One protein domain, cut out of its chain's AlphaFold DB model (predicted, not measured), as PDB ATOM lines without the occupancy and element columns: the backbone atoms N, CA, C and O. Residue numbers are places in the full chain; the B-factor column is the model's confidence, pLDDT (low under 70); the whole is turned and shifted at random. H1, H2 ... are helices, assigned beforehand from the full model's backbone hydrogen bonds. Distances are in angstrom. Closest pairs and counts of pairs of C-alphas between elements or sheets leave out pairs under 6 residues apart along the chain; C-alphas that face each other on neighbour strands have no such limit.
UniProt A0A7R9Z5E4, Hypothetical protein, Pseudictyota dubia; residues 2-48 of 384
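This is residues 2 to 48 of the 384 residues of the protein "Hypothetical protein" of Pseudictyota dubia (UniProt A0A7R9Z5E4). Two short helices, H2 and H3, stand crosswise near each other and are joined by a wide loop, residues 26 to 40, while the beginning of the printed part reaches away from them as an arm. Residues 4 to 9 of this arm stick out, with the end of the small helix H1 among them, and the arm makes much of the length. The printed part has 47 residues, with three named helices in the order H1, H2, H3 and no named strand; the class is all helix, though under half of the residues are in named elements. It is compact, with a radius of gyration of the C-alphas of 10.8 A, and spans 30 by 21 by 18 A.

Start at H1, residues 2 to 5, which is apart from H2, residues 17 to 25, and from H3, residues 41 to 46. Look next at Tyr 21 and Val 44, whose C-alphas, 6.6 A apart, are the closest of H2 and H3. These two helices are close but not clearly touching, and their lines are about perpendicular, at 77 degrees. In H2 and H3 every O i to N i+4 pair is within hydrogen-bond range; H1 is too short for such a pair.

Find C-alpha 2 at (-26.563, 20.790, -32.590), where H1 begins; it runs 5.5 A to C-alpha 5. H2 begins at C-alpha 17, at (-22.819, 36.967, -34.532), and runs 12.8 A to C-alpha 25. H3 runs 8.6 A from C-alpha 41 to C-alpha 46, at (-22.671, 41.644, -46.023).

The C-alphas of Asp 4 and Glu 46 are the two farthest apart, at 30.4 A. The links H1 to H2, 11 residues, and H2 to H3, 15 residues, are both long. The printed part has no cut; its mean pLDDT is 91.2, and no printed residue is under 70.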
ATOM      1  N   ALA A   2     -27.861  20.999 -31.916       78.25
ATOM      2  CA  ALA A   2     -26.563  20.790 -32.590       78.25
ATOM      3  C   ALA A   2     -25.740  19.626 -31.997       78.25
ATOM      4  O   ALA A   2     -25.190  18.820 -32.740       78.25
ATOM      5  N   LYS A   3     -25.721  19.494 -30.663       82.44
ATOM      6  CA  LYS A   3     -25.044  18.396 -29.947       82.44
ATOM      7  C   LYS A   3     -25.657  17.013 -30.197       82.44
ATOM      8  O   LYS A   3     -24.966  16.021 -29.994       82.44
ATOM      9  N   ASP A   4     -26.906  16.956 -30.655       83.50
ATOM     10  CA  ASP A   4     -27.622  15.700 -30.917       83.50
ATOM     11  C   ASP A   4     -27.268  15.141 -32.304       83.50
ATOM     12  O   ASP A   4     -27.469  13.961 -32.582       83.50
ATOM     13  N   HIS A   5     -26.692  15.978 -33.175       83.69
ATOM     14  CA  HIS A   5     -26.334  15.620 -34.549       83.69
ATOM     15  C   HIS A   5     -24.837  15.751 -34.859       83.69
ATOM     16  O   HIS A   5     -24.361  15.167 -35.834       83.69
ATOM     17  N   ILE A   6     -24.085  16.521 -34.067       85.50
ATOM     18  CA  ILE A   6     -22.668  16.820 -34.293       85.50
ATOM     19  C   ILE A   6     -21.883  16.525 -33.005       85.50
ATOM     20  O   ILE A   6     -22.271  17.006 -31.936       85.50
ATOM     21  N   PRO A   7     -20.755  15.783 -33.070       89.94
ATOM     22  CA  PRO A   7     -19.900  15.565 -31.908       89.94
ATOM     23  C   PRO A   7     -19.490  16.886 -31.259       89.94
ATOM     24  O   PRO A   7     -19.041  17.802 -31.945       89.94
ATOM     25  N   SER A   8     -19.581  16.972 -29.929       86.88
ATOM     26  CA  SER A   8     -19.297  18.220 -29.198       86.88
ATOM     27  C   SER A   8     -17.878  18.754 -29.434       86.88
ATOM     28  O   SER A   8     -17.674  19.961 -29.403       86.88
ATOM     29  N   SER A   9     -16.908  17.882 -29.738       89.38
ATOM     30  CA  SER A   9     -15.536  18.262 -30.108       89.38
ATOM     31  C   SER A   9     -15.428  19.027 -31.434       89.38
ATOM     32  O   SER A   9     -14.382  19.601 -31.714       89.38
ATOM     33  N   HIS A  10     -16.477  19.017 -32.258       89.62
ATOM     34  CA  HIS A  10     -16.550  19.716 -33.544       89.62
ATOM     35  C   HIS A  10     -17.455  20.955 -33.497       89.62
ATOM     36  O   HIS A  10     -17.743  21.540 -34.538       89.62
ATOM     37  N   ILE A  11     -17.930  21.350 -32.311       91.69
ATOM     38  CA  ILE A  11     -18.801  22.512 -32.136       91.69
ATOM     39  C   ILE A  11     -17.997  23.637 -31.493       91.69
ATOM     40  O   ILE A  11     -17.495  23.499 -30.378       91.69
ATOM     41  N   VAL A  12     -17.929  24.774 -32.180       91.12
ATOM     42  CA  VAL A  12     -17.402  26.026 -31.632       91.12
ATOM     43  C   VAL A  12     -18.587  26.911 -31.266       91.12
ATOM     44  O   VAL A  12     -19.423  27.218 -32.114       91.12
ATOM     45  N   VAL A  13     -18.683  27.288 -29.991       90.44
ATOM     46  CA  VAL A  13     -19.710  28.216 -29.504       90.44
ATOM     47  C   VAL A  13     -19.152  29.630 -29.578       90.44
ATOM     48  O   VAL A  13     -18.026  29.869 -29.150       90.44
ATOM     49  N   TYR A  14     -19.944  30.553 -30.107       88.44
ATOM     50  CA  TYR A  14     -19.622  31.974 -30.183       88.44
ATOM     51  C   TYR A  14     -20.559  32.773 -29.277       88.44
ATOM     52  O   TYR A  14     -21.655  32.322 -28.938       88.44
ATOM     53  N   SER A  15     -20.127  33.969 -28.892       88.12
ATOM     54  CA  SER A  15     -20.921  34.869 -28.037       88.12
ATOM     55  C   SER A  15     -21.616  35.983 -28.822       88.12
ATOM     56  O   SER A  15     -22.592  36.562 -28.349       88.12
ATOM     57  N   GLN A  16     -21.124  36.286 -30.027       90.75
ATOM     58  CA  GLN A  16     -21.643  37.343 -30.893       90.75
ATOM     59  C   GLN A  16     -21.691  36.879 -32.350       90.75
ATOM     60  O   GLN A  16     -20.785  36.195 -32.819       90.75
ATOM     61  N   LEU A  17     -22.697  37.318 -33.109       90.88
ATOM     62  CA  LEU A  17     -22.819  36.967 -34.532       90.88
ATOM     63  C   LEU A  17     -21.599  37.401 -35.361       90.88
ATOM     64  O   LEU A  17     -21.171  36.684 -36.261       90.88
ATOM     65  N   SER A  18     -20.987  38.541 -35.027       91.62
ATOM     66  CA  SER A  18     -19.786  39.038 -35.714       91.62
ATOM     67  C   SER A  18     -18.581  38.096 -35.576       91.62
ATOM     68  O   SER A  18     -17.734  38.033 -36.468       91.62
ATOM     69  N   GLU A  19     -18.505  37.348 -34.475       94.38
ATOM     70  CA  GLU A  19     -17.480  36.336 -34.229       94.38
ATOM     71  C   GLU A  19     -17.695  35.120 -35.135       94.38
ATOM     72  O   GLU A  19     -16.749  34.664 -35.777       94.38
ATOM     73  N   MET A  20     -18.946  34.666 -35.273       94.25
ATOM     74  CA  MET A  20     -19.318  33.554 -36.152       94.25
ATOM     75  C   MET A  20     -18.889  33.802 -37.608       94.25
ATOM     76  O   MET A  20     -18.257  32.935 -38.214       94.25
ATOM     77  N   TYR A  21     -19.173  34.986 -38.169       94.81
ATOM     78  CA  TYR A  21     -18.785  35.304 -39.552       94.81
ATOM     79  C   TYR A  21     -17.263  35.367 -39.728       94.81
ATOM     80  O   TYR A  21     -16.732  34.842 -40.706       94.81
ATOM     81  N   LYS A  22     -16.537  35.936 -38.754       94.62
ATOM     82  CA  LYS A  22     -15.064  35.956 -38.764       94.62
ATOM     83  C   LYS A  22     -14.470  34.552 -38.703       94.62
ATOM     84  O   LYS A  22     -13.489  34.296 -39.393       94.62
ATOM     85  N   MET A  23     -15.051  33.662 -37.894       94.94
ATOM     86  CA  MET A  23     -14.627  32.262 -37.788       94.94
ATOM     87  C   MET A  23     -14.841  31.489 -39.093       94.94
ATOM     88  O   MET A  23     -14.044  30.610 -39.415       94.94
ATOM     89  N   LEU A  24     -15.895  31.811 -39.850       95.44
ATOM     90  CA  LEU A  24     -16.105  31.247 -41.182       95.44
ATOM     91  C   LEU A  24     -15.076  31.793 -42.189       95.44
ATOM     92  O   LEU A  24     -14.443  31.018 -42.902       95.44
ATOM     93  N   GLU A  25     -14.859  33.111 -42.212       96.12
ATOM     94  CA  GLU A  25     -13.927  33.770 -43.141       96.12
ATOM     95  C   GLU A  25     -12.470  33.336 -42.919       96.12
ATOM     96  O   GLU A  25     -11.753  32.997 -43.863       96.12
ATOM     97  N   ASN A  26     -12.021  33.278 -41.662       95.38
ATOM     98  CA  ASN A  26     -10.658  32.862 -41.322       95.38
ATOM     99  C   ASN A  26     -10.466  31.332 -41.305       95.38
ATOM    100  O   ASN A  26      -9.370  30.863 -40.994       95.38
ATOM    101  N   ARG A  27     -11.514  30.563 -41.641       93.31
ATOM    102  CA  ARG A  27     -11.542  29.091 -41.677       93.31
ATOM    103  C   ARG A  27     -11.296  28.401 -40.331       93.31
ATOM    104  O   ARG A  27     -10.891  27.240 -40.311       93.31
ATOM    105  N   THR A  28     -11.567  29.078 -39.216       94.00
ATOM    106  CA  THR A  28     -11.672  28.420 -37.900       94.00
ATOM    107  C   THR A  28     -12.848  27.442 -37.894       94.00
ATOM    108  O   THR A  28     -12.720  26.324 -37.403       94.00
ATOM    109  N   CYS A  29     -13.970  27.844 -38.498       93.62
ATOM    110  CA  CYS A  29     -15.130  26.996 -38.751       93.62
ATOM    111  C   CYS A  29     -15.265  26.742 -40.257       93.62
ATOM    112  O   CYS A  29     -15.101  27.648 -41.070       93.62
ATOM    113  N   ASN A  30     -15.599  25.508 -40.634       92.56
ATOM    114  CA  ASN A  30     -15.894  25.123 -42.020       92.56
ATOM    115  C   ASN A  30     -17.395  25.174 -42.358       92.56
ATOM    116  O   ASN A  30     -17.762  25.053 -43.525       92.56
ATOM    117  N   ALA A  31     -18.256  25.335 -41.352       92.50
ATOM    118  CA  ALA A  31     -19.692  25.518 -41.490       92.50
ATOM    119  C   ALA A  31     -20.217  26.389 -40.343       92.50
ATOM    120  O   ALA A  31     -19.646  26.402 -39.251       92.50
ATOM    121  N   ILE A  32     -21.323  27.084 -40.593       93.00
ATOM    122  CA  ILE A  32     -22.098  27.806 -39.581       93.00
ATOM    123  C   ILE A  32     -23.519  27.244 -39.550       93.00
ATOM    124  O   ILE A  32     -24.027  26.766 -40.564       93.00
ATOM    125  N   ALA A  33     -24.149  27.285 -38.382       90.38
ATOM    126  CA  ALA A  33     -25.526  26.857 -38.178       90.38
ATOM    127  C   ALA A  33     -26.268  27.930 -37.377       90.38
ATOM    128  O   ALA A  33     -25.712  28.495 -36.434       90.38
ATOM    129  N   GLY A  34     -27.509  28.205 -37.763       89.25
ATOM    130  CA  GLY A  34     -28.355  29.220 -37.148       89.25
ATOM    131  C   GLY A  34     -29.621  29.453 -37.965       89.25
ATOM    132  O   GLY A  34     -29.868  28.750 -38.949       89.25
ATOM    133  N   GLU A  35     -30.395  30.455 -37.560       88.88
ATOM    134  CA  GLU A  35     -31.611  30.882 -38.251       88.88
ATOM    135  C   GLU A  35     -31.328  31.212 -39.728       88.88
ATOM    136  O   GLU A  35     -30.291  31.792 -40.065       88.88
ATOM    137  N   ARG A  36     -32.257  30.865 -40.631       88.44
ATOM    138  CA  ARG A  36     -32.068  30.994 -42.089       88.44
ATOM    139  C   ARG A  36     -31.731  32.416 -42.538       88.44
ATOM    140  O   ARG A  36     -30.976  32.571 -43.494       88.44
ATOM    141  N   THR A  37     -32.275  33.435 -41.876       87.75
ATOM    142  CA  THR A  37     -31.993  34.849 -42.175       87.75
ATOM    143  C   THR A  37     -30.531  35.193 -41.862       87.75
ATOM    144  O   THR A  37     -29.831  35.758 -42.706       87.75
ATOM    145  N   ILE A  38     -30.045  34.759 -40.694       90.94
ATOM    146  CA  ILE A  38     -28.684  34.965 -40.185       90.94
ATOM    147  C   ILE A  38     -27.657  34.284 -41.094       90.94
ATOM    148  O   ILE A  38     -26.669  34.908 -41.484       90.94
ATOM    149  N   ILE A  39     -27.901  33.026 -41.470       93.06
ATOM    150  CA  ILE A  39     -26.977  32.233 -42.298       93.06
ATOM    151  C   ILE A  39     -27.257  32.342 -43.807       93.06
ATOM    152  O   ILE A  39     -26.725  31.553 -44.588       93.06
ATOM    153  N   SER A  40     -28.100  33.276 -44.249       92.81
ATOM    154  CA  SER A  40     -28.329  33.495 -45.681       92.81
ATOM    155  C   SER A  40     -27.050  33.959 -46.382       92.81
ATOM    156  O   SER A  40     -26.215  34.644 -45.791       92.81
ATOM    157  N   GLU A  41     -26.892  33.609 -47.663       93.62
ATOM    158  CA  GLU A  41     -25.704  33.997 -48.436       93.62
ATOM    159  C   GLU A  41     -25.512  35.518 -48.452       93.62
ATOM    160  O   GLU A  41     -24.408  36.004 -48.205       93.62
ATOM    161  N   THR A  42     -26.593  36.263 -48.689       93.00
ATOM    162  CA  THR A  42     -26.595  37.729 -48.668       93.00
ATOM    163  C   THR A  42     -26.099  38.256 -47.326       93.00
ATOM    164  O   THR A  42     -25.152  39.037 -47.286       93.00
ATOM    165  N   ASN A  43     -26.673  37.783 -46.214       93.00
ATOM    166  CA  ASN A  43     -26.329  38.285 -44.888       93.00
ATOM    167  C   ASN A  43     -24.890  37.928 -44.481       93.00
ATOM    168  O   ASN A  43     -24.179  38.758 -43.917       93.00
ATOM    169  N   VAL A  44     -24.425  36.722 -44.808       94.69
ATOM    170  CA  VAL A  44     -23.053  36.276 -44.522       94.69
ATOM    171  C   VAL A  44     -22.025  37.091 -45.322       94.69
ATOM    172  O   VAL A  44     -21.004  37.500 -44.766       94.69
ATOM    173  N   LYS A  45     -22.309  37.409 -46.594       94.00
ATOM    174  CA  LYS A  45     -21.448  38.267 -47.429       94.00
ATOM    175  C   LYS A  45     -21.424  39.724 -46.967       94.00
ATOM    176  O   LYS A  45     -20.349  40.312 -46.884       94.00
ATOM    177  N   GLU A  46     -22.577  40.293 -46.608       94.12
ATOM    178  CA  GLU A  46     -22.671  41.644 -46.023       94.12
ATOM    179  C   GLU A  46     -21.841  41.779 -44.736       94.12
ATOM    180  O   GLU A  46     -21.341  42.859 -44.427       94.12
ATOM    181  N   ASN A  47     -21.646  40.673 -44.012       94.56
ATOM    182  CA  ASN A  47     -20.862  40.616 -42.782       94.56
ATOM    183  C   ASN A  47     -19.410  40.135 -42.985       94.56
ATOM    184  O   ASN A  47     -18.740  39.752 -42.024       94.56
ATOM    185  N   GLY A  48     -18.896  40.207 -44.217       94.56
ATOM    186  CA  GLY A  48     -17.465  40.099 -44.507       94.56
ATOM    187  C   GLY A  48     -16.976  38.732 -44.984       94.56
ATOM    188  O   GLY A  48     -15.769  38.577 -45.155       94.56
TER     189      GLY A  48